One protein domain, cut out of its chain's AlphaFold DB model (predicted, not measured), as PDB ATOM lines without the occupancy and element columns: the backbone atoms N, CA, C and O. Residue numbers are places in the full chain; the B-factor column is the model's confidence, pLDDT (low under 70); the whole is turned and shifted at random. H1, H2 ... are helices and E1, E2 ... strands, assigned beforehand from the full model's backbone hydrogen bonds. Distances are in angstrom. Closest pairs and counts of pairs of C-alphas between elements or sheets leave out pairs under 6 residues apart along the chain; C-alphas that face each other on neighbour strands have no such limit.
ATOM      1  N   VAL A 141     520.236 618.419 468.939       92.56
ATOM      2  CA  VAL A 141     521.310 617.924 469.796       92.56
ATOM      3  C   VAL A 141     520.761 617.712 471.199       92.56
ATOM      4  O   VAL A 141     520.153 618.613 471.778       92.56
ATOM      5  N   TYR A 142     520.957 616.506 471.716       93.06
ATOM      6  CA  TYR A 142     520.713 616.140 473.103       93.06
ATOM      7  C   TYR A 142     522.078 615.942 473.755       93.06
ATOM      8  O   TYR A 142     522.678 614.882 473.611       93.06
ATOM      9  N   ASP A 143     522.583 616.991 474.396       95.12
ATOM     10  CA  ASP A 143     523.890 616.998 475.046       95.12
ATOM     11  C   ASP A 143     523.740 616.816 476.561       95.12
ATOM     12  O   ASP A 143     523.141 617.654 477.237       95.12
ATOM     13  N   GLU A 144     524.259 615.704 477.083       95.75
ATOM     14  CA  GLU A 144     524.294 615.396 478.520       95.75
ATOM     15  C   GLU A 144     525.623 615.792 479.181       95.75
ATOM     16  O   GLU A 144     525.737 615.761 480.406       95.75
ATOM     17  N   VAL A 145     526.617 616.176 478.379       95.25
ATOM     18  CA  VAL A 145     528.000 616.425 478.801       95.25
ATOM     19  C   VAL A 145     528.237 617.911 479.084       95.25
ATOM     20  O   VAL A 145     529.057 618.259 479.934       95.25
ATOM     21  N   GLY A 146     527.486 618.797 478.422       94.88
ATOM     22  CA  GLY A 146     527.620 620.249 478.565       94.88
ATOM     23  C   GLY A 146     528.742 620.819 477.697       94.88
ATOM     24  O   GLY A 146     529.501 621.685 478.140       94.88
ATOM     25  N   LEU A 147     528.858 620.311 476.471       93.94
ATOM     26  CA  LEU A 147     529.796 620.780 475.462       93.94
ATOM     27  C   LEU A 147     529.457 622.205 475.014       93.94
ATOM     28  O   LEU A 147     528.311 622.657 475.038       93.94
ATOM     29  N   ASN A 148     530.476 622.932 474.560       94.94
ATOM     30  CA  ASN A 148     530.258 624.250 473.975       94.94
ATOM     31  C   ASN A 148     529.747 624.156 472.523       94.94
ATOM     32  O   ASN A 148     529.820 623.116 471.868       94.94
ATOM     33  N   GLU A 149     529.248 625.274 471.995       93.31
ATOM     34  CA  GLU A 149     528.660 625.335 470.650       93.31
ATOM     35  C   GLU A 149     529.650 624.929 469.545       93.31
ATOM     36  O   GLU A 149     529.276 624.231 468.604       93.31
ATOM     37  N   THR A 150     530.927 625.299 469.676       93.19
ATOM     38  CA  THR A 150     531.977 624.923 468.717       93.19
ATOM     39  C   THR A 150     532.180 623.410 468.682       93.19
ATOM     40  O   THR A 150     532.212 622.819 467.605       93.19
ATOM     41  N   GLN A 151     532.272 622.775 469.851       93.88
ATOM     42  CA  GLN A 151     532.410 621.326 469.985       93.88
ATOM     43  C   GLN A 151     531.208 620.593 469.387       93.88
ATOM     44  O   GLN A 151     531.389 619.622 468.653       93.88
ATOM     45  N   ILE A 152     529.994 621.073 469.660       94.12
ATOM     46  CA  ILE A 152     528.758 620.492 469.127       94.12
ATOM     47  C   ILE A 152     528.722 620.599 467.600       94.12
ATOM     48  O   ILE A 152     528.428 619.614 466.924       94.12
ATOM     49  N   ASN A 153     529.050 621.766 467.043       91.94
ATOM     50  CA  ASN A 153     529.037 621.974 465.595       91.94
ATOM     51  C   ASN A 153     530.035 621.056 464.879       91.94
ATOM     52  O   ASN A 153     529.674 620.447 463.874       91.94
ATOM     53  N   GLN A 154     531.235 620.870 465.436       92.31
ATOM     54  CA  GLN A 154     532.210 619.920 464.890       92.31
ATOM     55  C   GLN A 154     531.695 618.470 464.917       92.31
ATOM     56  O   GLN A 154     531.910 617.732 463.957       92.31
ATOM     57  N   LEU A 155     530.976 618.052 465.968       91.75
ATOM     58  CA  LEU A 155     530.367 616.713 466.020       91.75
ATOM     59  C   LEU A 155     529.241 616.538 464.996       91.75
ATOM     60  O   LEU A 155     529.103 615.456 464.428       91.75
ATOM     61  N   ILE A 156     528.445 617.582 464.741       90.31
ATOM     62  CA  ILE A 156     527.397 617.554 463.708       90.31
ATOM     63  C   ILE A 156     528.024 617.428 462.318       90.31
ATOM     64  O   ILE A 156     527.611 616.562 461.548       90.31
ATOM     65  N   GLU A 157     529.017 618.265 462.005       89.06
ATOM     66  CA  GLU A 157     529.749 618.210 460.733       89.06
ATOM     67  C   GLU A 157     530.393 616.839 460.530       89.06
ATOM     68  O   GLU A 157     530.315 616.259 459.445       89.06
ATOM     69  N   PHE A 158     530.963 616.274 461.595       87.00
ATOM     70  CA  PHE A 158     531.533 614.944 461.523       87.00
ATOM     71  C   PHE A 158     530.469 613.874 461.276       87.00
ATOM     72  O   PHE A 158     530.646 613.050 460.379       87.00
ATOM     73  N   ALA A 159     529.358 613.894 462.019       86.88
ATOM     74  CA  ALA A 159     528.264 612.945 461.837       86.88
ATOM     75  C   ALA A 159     527.739 612.962 460.390       86.88
ATOM     76  O   ALA A 159     527.472 611.898 459.826       86.88
ATOM     77  N   ASP A 160     527.648 614.146 459.780       84.00
ATOM     78  CA  ASP A 160     527.295 614.310 458.367       84.00
ATOM     79  C   ASP A 160     528.360 613.700 457.436       84.00
ATOM     80  O   ASP A 160     528.030 612.916 456.551       84.00
ATOM     81  N   SER A 161     529.651 613.953 457.696       83.88
ATOM     82  CA  SER A 161     530.770 613.453 456.875       83.88
ATOM     83  C   SER A 161     530.898 611.924 456.818       83.88
ATOM     84  O   SER A 161     531.481 611.384 455.877       83.88
ATOM     85  N   ILE A 162     530.350 611.222 457.814       83.31
ATOM     86  CA  ILE A 162     530.390 609.755 457.913       83.31
ATOM     87  C   ILE A 162     529.075 609.095 457.486       83.31
ATOM     88  O   ILE A 162     528.848 607.914 457.781       83.31
ATOM     89  N   ASP A 163     528.191 609.850 456.830       80.75
ATOM     90  CA  ASP A 163     526.853 609.414 456.435       80.75
ATOM     91  C   ASP A 163     526.080 608.793 457.617       80.75
ATOM     92  O   ASP A 163     525.418 607.758 457.486       80.75
ATOM     93  N   SER A 164     526.172 609.405 458.808       80.25
ATOM     94  CA  SER A 164     525.411 608.967 459.995       80.25
ATOM     95  C   SER A 164     523.903 608.983 459.755       80.25
ATOM     96  O   SER A 164     523.149 608.226 460.370       80.25
ATOM     97  N   PHE A 165     523.466 609.841 458.834       78.12
ATOM     98  CA  PHE A 165     522.086 609.982 458.407       78.12
ATOM     99  C   PHE A 165     521.944 609.438 456.981       78.12
ATOM    100  O   PHE A 165     522.087 610.195 456.021       78.12
ATOM    101  N   PRO A 166     521.649 608.138 456.792       70.62
ATOM    102  CA  PRO A 166     521.517 607.590 455.451       70.62
ATOM    103  C   PRO A 166     520.436 608.350 454.673       70.62
ATOM    104  O   PRO A 166     519.339 608.596 455.188       70.62
ATOM    105  N   ASN A 167     520.725 608.690 453.412       68.31
ATOM    106  CA  ASN A 167     519.813 609.440 452.536       68.31
ATOM    107  C   ASN A 167     518.392 608.850 452.511       68.31
ATOM    108  O   ASN A 167     517.405 609.584 452.481       68.31
ATOM    109  N   GLU A 168     518.269 607.523 452.587       67.69
ATOM    110  CA  GLU A 168     516.984 606.826 452.676       67.69
ATOM    111  C   GLU A 168     516.176 607.204 453.930       67.69
ATOM    112  O   GLU A 168     514.968 607.438 453.841       67.69
ATOM    113  N   ALA A 169     516.825 607.318 455.094       69.56
ATOM    114  CA  ALA A 169     516.178 607.728 456.340       69.56
ATOM    115  C   ALA A 169     515.743 609.196 456.285       69.56
ATOM    116  O   ALA A 169     514.629 609.522 456.698       69.56
ATOM    117  N   ILE A 170     516.566 610.065 455.689       71.25
ATOM    118  CA  ILE A 170     516.220 611.472 455.451       71.25
ATOM    119  C   ILE A 170     514.979 611.565 454.550       71.25
ATOM    120  O   ILE A 170     514.027 612.278 454.870       71.25
ATOM    121  N   VAL A 171     514.939 610.814 453.447       69.56
ATOM    122  CA  VAL A 171     513.777 610.769 452.544       69.56
ATOM    123  C   VAL A 171     512.537 610.226 453.258       69.56
ATOM    124  O   VAL A 171     511.441 610.764 453.081       69.56
ATOM    125  N   LYS A 172     512.682 609.198 454.101       71.81
ATOM    126  CA  LYS A 172     511.575 608.638 454.887       71.81
ATOM    127  C   LYS A 172     511.021 609.648 455.893       71.81
ATOM    128  O   LYS A 172     509.807 609.826 455.943       71.81
ATOM    129  N   LEU A 173     511.886 610.353 456.624       72.06
ATOM    130  CA  LEU A 173     511.491 611.439 457.527       72.06
ATOM    131  C   LEU A 173     510.762 612.557 456.788       72.06
ATOM    132  O   LEU A 173     509.738 613.040 457.265       72.06
ATOM    133  N   ARG A 174     511.249 612.947 455.602       68.12
ATOM    134  CA  ARG A 174     510.566 613.931 454.751       68.12
ATOM    135  C   ARG A 174     509.157 613.447 454.418       68.12
ATOM    136  O   ARG A 174     508.178 614.145 454.659       68.12
ATOM    137  N   ARG A 175     509.016 612.223 453.917       68.06
ATOM    138  CA  ARG A 175     507.691 611.673 453.600       68.06
ATOM    139  C   ARG A 175     506.769 611.651 454.814       68.06
ATOM    140  O   ARG A 175     505.607 612.027 454.688       68.06
ATOM    141  N   ASP A 176     507.282 611.256 455.972       69.94
ATOM    142  CA  ASP A 176     506.513 611.247 457.212       69.94
ATOM    143  C   ASP A 176     506.064 612.650 457.624       69.94
ATOM    144  O   ASP A 176     504.879 612.835 457.893       69.94
ATOM    145  N   ALA A 177     506.948 613.648 457.576       67.12
ATOM    146  CA  ALA A 177     506.604 615.040 457.858       67.12
ATOM    147  C   ALA A 177     505.531 615.588 456.899       67.12
ATOM    148  O   ALA A 177     504.656 616.342 457.316       67.12
ATOM    149  N   PHE A 178     505.547 615.188 455.624       65.31
ATOM    150  CA  PHE A 178     504.517 615.587 454.661       65.31
ATOM    151  C   PHE A 178     503.168 614.911 454.922       65.31
ATOM    152  O   PHE A 178     502.123 615.556 454.893       65.31
ATOM    153  N   LEU A 179     503.179 613.598 455.158       63.22
ATOM    154  CA  LEU A 179     501.962 612.806 455.354       63.22
ATOM    155  C   LEU A 179     501.330 613.028 456.726       63.22
ATOM    156  O   LEU A 179     500.124 612.841 456.897       63.22
ATOM    157  N   ARG A 180     502.154 613.392 457.705       64.12
ATOM    158  CA  ARG A 180     501.792 613.595 459.103       64.12
ATOM    159  C   ARG A 180     502.454 614.890 459.600       64.12
ATOM    160  O   ARG A 180     503.336 614.842 460.452       64.12
ATOM    161  N   PRO A 181     502.014 616.071 459.127       62.09
ATOM    162  CA  PRO A 181     502.627 617.354 459.496       62.09
ATOM    163  C   PRO A 181     502.514 617.683 460.989       62.09
ATOM    164  O   PRO A 181     503.243 618.526 461.500       62.09
ATOM    165  N   TRP A 182     501.616 617.008 461.710       66.19
ATOM    166  CA  TRP A 182     501.493 617.110 463.164       66.19
ATOM    167  C   TRP A 182     502.487 616.226 463.934       66.19
ATOM    168  O   TRP A 182     502.629 616.400 465.143       66.19
ATOM    169  N   THR A 183     503.175 615.278 463.286       65.06
ATOM    170  CA  THR A 183     504.241 614.492 463.925       65.06
ATOM    171  C   THR A 183     505.585 615.162 463.704       65.06
ATOM    172  O   THR A 183     506.017 615.345 462.566       65.06
ATOM    173  N   LYS A 184     506.266 615.507 464.801       68.06
ATOM    174  CA  LYS A 184     507.642 616.001 464.741       68.06
ATOM    175  C   LYS A 184     508.530 614.878 464.210       68.06
ATOM    176  O   LYS A 184     508.607 613.810 464.817       68.06
ATOM    177  N   SER A 185     509.106 615.130 463.040       73.50
ATOM    178  CA  SER A 185     510.104 614.286 462.398       73.50
ATOM    179  C   SER A 185     511.417 615.056 462.417       73.50
ATOM    180  O   SER A 185     511.486 616.139 461.839       73.50
ATOM    181  N   GLU A 186     512.424 614.555 463.122       83.00
ATOM    182  CA  GLU A 186     513.697 615.246 463.334       83.00
ATOM    183  C   GLU A 186     514.879 614.277 463.242       83.00
ATOM    184  O   GLU A 186     514.782 613.111 463.631       83.00
ATOM    185  N   LEU A 187     515.992 614.770 462.695       87.06
ATOM    186  CA  LEU A 187     517.296 614.146 462.891       87.06
ATOM    187  C   LEU A 187     517.784 614.550 464.271       87.06
ATOM    188  O   LEU A 187     517.600 615.705 464.670       87.06
ATOM    189  N   PHE A 188     518.413 613.629 464.981       89.06
ATOM    190  CA  PHE A 188     519.006 613.947 466.265       89.06
ATOM    191  C   PHE A 188     520.409 613.372 466.396       89.06
ATOM    192  O   PHE A 188     520.771 612.395 465.738       89.06
ATOM    193  N   ILE A 189     521.171 613.994 467.285       92.12
ATOM    194  CA  ILE A 189     522.411 613.464 467.830       92.12
ATOM    195  C   ILE A 189     522.266 613.486 469.347       92.12
ATOM    196  O   ILE A 189     521.896 614.507 469.926       92.12
ATOM    197  N   HIS A 190     522.514 612.346 469.974       93.81
ATOM    198  CA  HIS A 190     522.600 612.196 471.419       93.81
ATOM    199  C   HIS A 190     524.068 612.053 471.808       93.81
ATOM    200  O   HIS A 190     524.777 611.232 471.227       93.81
ATOM    201  N   ILE A 191     524.519 612.898 472.729       95.38
ATOM    202  CA  ILE A 191     525.904 612.991 473.186       95.38
ATOM    203  C   ILE A 191     525.911 612.651 474.671       95.38
ATOM    204  O   ILE A 191     525.248 613.313 475.471       95.38
ATOM    205  N   SER A 192     526.668 611.619 475.019       95.56
ATOM    206  CA  SER A 192     526.829 611.125 476.387       95.56
ATOM    207  C   SER A 192     528.303 610.837 476.662       95.56
ATOM    208  O   SER A 192     529.083 610.734 475.719       95.56
ATOM    209  N   GLY A 193     528.697 610.705 477.927       93.62
ATOM    210  CA  GLY A 193     530.091 610.467 478.314       93.62
ATOM    211  C   GLY A 193     530.649 611.602 479.164       93.62
ATOM    212  O   GLY A 193     529.943 612.138 480.021       93.62
ATOM    213  N   ASP A 194     531.911 611.948 478.939       93.19
ATOM    214  CA  ASP A 194     532.605 613.028 479.628       93.19
ATOM    215  C   ASP A 194     533.105 614.100 478.645       93.19
ATOM    216  O   ASP A 194     533.017 613.959 477.429       93.19
ATOM    217  N   SER A 195     533.598 615.228 479.162       91.19
ATOM    218  CA  SER A 195     534.000 616.362 478.320       91.19
ATOM    219  C   SER A 195     535.193 616.074 477.397       91.19
ATOM    220  O   SER A 195     535.458 616.872 476.499       91.19
ATOM    221  N   ASN A 196     535.931 614.988 477.639       92.38
ATOM    222  CA  ASN A 196     537.132 614.601 476.905       92.38
ATOM    223  C   ASN A 196     536.909 613.372 476.014       92.38
ATOM    224  O   ASN A 196     537.663 613.184 475.068       92.38
ATOM    225  N   GLU A 197     535.908 612.548 476.293       94.56
ATOM    226  CA  GLU A 197     535.512 611.364 475.542       94.56
ATOM    227  C   GLU A 197     533.984 611.253 475.555       94.56
ATOM    228  O   GLU A 197     533.350 611.032 476.589       94.56
ATOM    229  N   VAL A 198     533.387 611.383 474.373       94.88
ATOM    230  CA  VAL A 198     531.942 611.327 474.182       94.88
ATOM    231  C   VAL A 198     531.551 610.158 473.295       94.88
ATOM    232  O   VAL A 198     532.173 609.879 472.271       94.88
ATOM    233  N   VAL A 199     530.458 609.503 473.661       93.62
ATOM    234  CA  VAL A 199     529.737 608.564 472.812       93.62
ATOM    235  C   VAL A 199     528.622 609.333 472.125       93.62
ATOM    236  O   VAL A 199     527.714 609.869 472.771       93.62
ATOM    237  N   VAL A 200     528.693 609.374 470.801       92.81
ATOM    238  CA  VAL A 200     527.765 610.104 469.949       92.81
ATOM    239  C   VAL A 200     526.887 609.107 469.219       92.81
ATOM    240  O   VAL A 200     527.366 608.316 468.410       92.81
ATOM    241  N   THR A 201     525.586 609.149 469.487       90.81
ATOM    242  CA  THR A 201     524.585 608.344 468.784       90.81
ATOM    243  C   THR A 201     523.740 609.244 467.903       90.81
ATOM    244  O   THR A 201     522.959 610.069 468.376       90.81
ATOM    245  N   SER A 202     523.887 609.073 466.596       90.12
ATOM    246  CA  SER A 202     523.027 609.718 465.609       90.12
ATOM    247  C   SER A 202     521.728 608.938 465.435       90.12
ATOM    248  O   SER A 202     521.661 607.737 465.699       90.12
ATOM    249  N   GLY A 203     520.680 609.593 464.948       86.12
ATOM    250  CA  GLY A 203     519.476 608.886 464.545       86.12
ATOM    251  C   GLY A 203     518.380 609.787 464.015       86.12
ATOM    252  O   GLY A 203     518.572 610.964 463.703       86.12
ATOM    253  N   PHE A 204     517.199 609.194 463.896       83.06
ATOM    254  CA  PHE A 204     515.994 609.877 463.467       83.06
ATOM    255  C   PHE A 204     514.810 609.540 464.366       83.06
ATOM    256  O   PHE A 204     514.595 608.395 464.770       83.06
ATOM    257  N   GLN A 205     513.996 610.550 464.636       77.69
ATOM    258  CA  GLN A 205     512.761 610.427 465.389       77.69
ATOM    259  C   GLN A 205     511.602 610.881 464.506       77.69
ATOM    260  O   GLN A 205     511.650 611.971 463.950       77.69
ATOM    261  N   SER A 206     510.560 610.058 464.375       72.12
ATOM    262  CA  SER A 206     509.315 610.392 463.664       72.12
ATOM    263  C   SER A 206     508.120 609.959 464.504       72.12
ATOM    264  O   SER A 206     507.776 608.775 464.578       72.12
ATOM    265  N   GLY A 207     507.491 610.915 465.195       71.50
ATOM    266  CA  GLY A 207     506.415 610.607 466.138       71.50
ATOM    267  C   GLY A 207     506.885 609.646 467.241       71.50
ATOM    268  O   GLY A 207     507.804 609.969 467.986       71.50
ATOM    269  N   GLY A 208     506.241 608.478 467.350       58.59
ATOM    270  CA  GLY A 208     506.594 607.420 468.312       58.59
ATOM    271  C   GLY A 208     507.638 606.412 467.813       58.59
ATOM    272  O   GLY A 208     507.932 605.456 468.522       58.59
ATOM    273  N   PHE A 209     508.161 606.581 466.593       59.19
ATOM    274  CA  PHE A 209     509.210 605.724 466.045       59.19
ATOM    275  C   PHE A 209     510.585 606.360 466.262       59.19
ATOM    276  O   PHE A 209     510.793 607.528 465.924       59.19
ATOM    277  N   PHE A 210     511.514 605.561 466.779       62.50
ATOM    278  CA  PHE A 210     512.914 605.916 466.980       62.50
ATOM    279  C   PHE A 210     513.780 604.967 466.154       62.50
ATOM    280  O   PHE A 210     513.720 603.751 466.336       62.50
ATOM    281  N   GLY A 211     514.548 605.519 465.221       66.62
ATOM    282  CA  GLY A 211     515.578 604.788 464.500       66.62
ATOM    283  C   GLY A 211     516.945 605.249 464.973       66.62
ATOM    284  O   GLY A 211     517.339 606.378 464.678       66.62
ATOM    285  N   ALA A 212     517.652 604.383 465.696       63.62
ATOM    286  CA  ALA A 212     519.063 604.593 465.991       63.62
ATOM    287  C   ALA A 212     519.861 604.501 464.678       63.62
ATOM    288  O   ALA A 212     519.645 603.585 463.881       63.62
ATOM    289  N   GLY A 213     520.699 605.502 464.430       73.94
ATOM    290  CA  GLY A 213     521.656 605.555 463.332       73.94
ATOM    291  C   GLY A 213     522.997 604.961 463.757       73.94
ATOM    292  O   GLY A 213     523.043 603.949 464.453       73.94
ATOM    293  N   LYS A 214     524.092 605.589 463.327       85.44
ATOM    294  CA  LYS A 214     525.446 605.195 463.729       85.44
ATOM    295  C   LYS A 214     525.778 605.722 465.123       85.44
ATOM    296  O   LYS A 214     525.408 606.852 465.461       85.44
ATOM    297  N   THR A 215     526.531 604.924 465.870       89.31
ATOM    298  CA  THR A 215     527.158 605.321 467.131       89.31
ATOM    299  C   THR A 215     528.670 605.328 466.944       89.31
ATOM    300  O   THR A 215     529.209 604.413 466.325       89.31
ATOM    301  N   PHE A 216     529.345 606.359 467.445       89.19
ATOM    302  CA  PHE A 216     530.804 606.471 467.413       89.19
ATOM    303  C   PHE A 216     531.330 607.121 468.693       89.19
ATOM    304  O   PHE A 216     530.601 607.850 469.369       89.19
ATOM    305  N   VAL A 217     532.595 606.856 469.015       92.12
ATOM    306  CA  VAL A 217     533.287 607.464 470.156       92.12
ATOM    307  C   VAL A 217     534.206 608.570 469.645       92.12
ATOM    308  O   VAL A 217     534.936 608.384 468.673       92.12
ATOM    309  N   ALA A 218     534.166 609.737 470.279       92.19
ATOM    310  CA  ALA A 218     534.992 610.887 469.940       92.19
ATOM    311  C   ALA A 218     535.744 611.384 471.175       92.19
ATOM    312  O   ALA A 218     535.142 611.631 472.213       92.19
ATOM    313  N   ARG A 219     537.054 611.576 471.053       93.94
ATOM    314  CA  ARG A 219     537.929 612.152 472.075       93.94
ATOM    315  C   ARG A 219     538.308 613.585 471.735       93.94
ATOM    316  O   ARG A 219     538.656 613.872 470.596       93.94
ATOM    317  N   TRP A 220     538.274 614.484 472.708       93.75
ATOM    318  CA  TRP A 220     538.713 615.868 472.551       93.75
ATOM    319  C   TRP A 220     540.213 615.974 472.816       93.75
ATOM    320  O   TRP A 220     540.667 615.821 473.950       93.75
ATOM    321  N   ILE A 221     540.996 616.225 471.771       93.44
ATOM    322  CA  ILE A 221     542.456 616.330 471.839       93.44
ATOM    323  C   ILE A 221     542.871 617.573 471.052       93.44
ATOM    324  O   ILE A 221     542.508 617.719 469.889       93.44
ATOM    325  N   GLU A 222     543.631 618.471 471.688       91.75
ATOM    326  CA  GLU A 222     544.190 619.677 471.048       91.75
ATOM    327  C   GLU A 222     543.141 620.515 470.279       91.75
ATOM    328  O   GLU A 222     543.335 620.891 469.124       91.75
ATOM    329  N   ASP A 223     542.010 620.799 470.932       90.19
ATOM    330  CA  ASP A 223     540.893 621.592 470.392       90.19
ATOM    331  C   ASP A 223     540.169 620.980 469.177       90.19
ATOM    332  O   ASP A 223     539.524 621.689 468.392       90.19
ATOM    333  N   LYS A 224     540.261 619.656 469.017       90.75
ATOM    334  CA  LYS A 224     539.586 618.906 467.955       90.75
ATOM    335  C   LYS A 224     539.026 617.584 468.467       90.75
ATOM    336  O   LYS A 224     539.599 616.940 469.344       90.75
ATOM    337  N   TRP A 225     537.925 617.143 467.863       92.19
ATOM    338  CA  TRP A 225     537.432 615.779 468.039       92.19
ATOM    339  C   TRP A 225     538.262 614.795 467.205       92.19
ATOM    340  O   TRP A 225     538.377 614.939 465.990       92.19
ATOM    341  N   ILE A 226     538.810 613.776 467.862       90.19
ATOM    342  CA  ILE A 226     539.473 612.615 467.270       90.19
ATOM    343  C   ILE A 226     538.572 611.411 467.485       90.19
ATOM    344  O   ILE A 226     538.174 611.134 468.610       90.19
ATOM    345  N   ILE A 227     538.230 610.696 466.420       84.31
ATOM    346  CA  ILE A 227     537.202 609.658 466.496       84.31
ATOM    347  C   ILE A 227     537.826 608.279 466.489       84.31
ATOM    348  O   ILE A 227     538.564 607.906 465.577       84.31
ATOM    349  N   GLU A 228     537.504 607.538 467.539       75.50
ATOM    350  CA  GLU A 228     537.870 606.149 467.709       75.50
ATOM    351  C   GLU A 228     536.651 605.330 467.312       75.50
ATOM    352  O   GLU A 228     535.633 605.282 468.003       75.50
ATOM    353  N   TYR A 229     536.717 604.752 466.119       64.94
ATOM    354  CA  TYR A 229     535.713 603.793 465.697       64.94
ATOM    355  C   TYR A 229     535.936 602.488 466.453       64.94
ATOM    356  O   TYR A 229     537.007 601.894 466.331       64.94
TER     357      TYR A 229
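Overview. This is residues 141 to 229 of the 241 residues of an uncharacterized protein of Rubritalea squalenifaciens DSM 18772 (UniProt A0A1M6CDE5). A long, strongly twisted sheet of five strands has both helices over one face and its other face bare. At one end the sheet curls round H1, with E5 turned across the long strands; H2 covers the opposite end of the sheet, along E2 and E3. The printed part has 89 residues, with two named helices and five named strands in the order E1, H1, H2, E2, E3, E4, E5. The sheet is mixed, in the order E1, E2, E3, E4, E5, and the class is mixed, helices and strands. The whole is compact, with a radius of gyration of the C-alphas of 13.9 A, yet rod-shaped, spanning 45 by 22 by 18 A.

Along the chain. E1, residues 141 to 143, begins at C-alpha 141 at (521.310, 617.924, 469.796) and is 5.9 A long. H1, residues 149 to 161, measures 18.3 A, and H2, residues 167 to 179, measures 18.4 A and ends at C-alpha 179 at (501.962, 612.806, 455.354). E2, residues 185 to 193, is 25.8 A long, and E3, residues 197 to 206, is 28.8 A. E4, residues 209 to 221, is the longest strand at 35.4 A. E5, residues 224 to 228, is 12.9 A long and ends at C-alpha 228 at (537.870, 606.149, 467.709).

Arrangement. Edge strand E1 is parallel to E2 at 21 degrees, with N 142 and O 189 2.8 A apart, within hydrogen-bond range. E2, E3, E4 and E5 form a meander, each strand the antiparallel neighbour of the one before, joined by hairpins. N 190 and O 201 are 2.8 A apart between E2 and E3, N 200 and O 216 2.8 A between E3 and E4. E4 and E5 stand at 116 degrees, with N 219 and O 226 2.7 A apart. E1, H1, H2 and E2 make a strand-helix-strand unit, two parallel neighbour strands with helices between, and its crossover is left-handed. H1 and H2 are on the same face of the sheet, in two layers, but apart from each other. H1 comes closest to E5 at the C-alphas of Gln 154 and Trp 225, 7.4 A apart. H2 lies over E2 and E3 at a height over the sheet of 8.6 A, along the strands, at 17 degrees to E3 on the local plane. Its closest C-alphas to E2 are those of Ala 177 and Ser 185, 5.8 A apart. In H1 and H2 every O i to N i+4 pair is within hydrogen-bond range.

Size, cuts and confidence. The two C-alphas farthest apart, those of Leu 179 and Glu 222, are 45.6 A apart. The printed part has no cut, and its six links between named elements are tight. Mean pLDDT of the printed part is 82.7; it is under 70 at residues 167 to 169, 171, 174 to 184, 208 to 212 and 229.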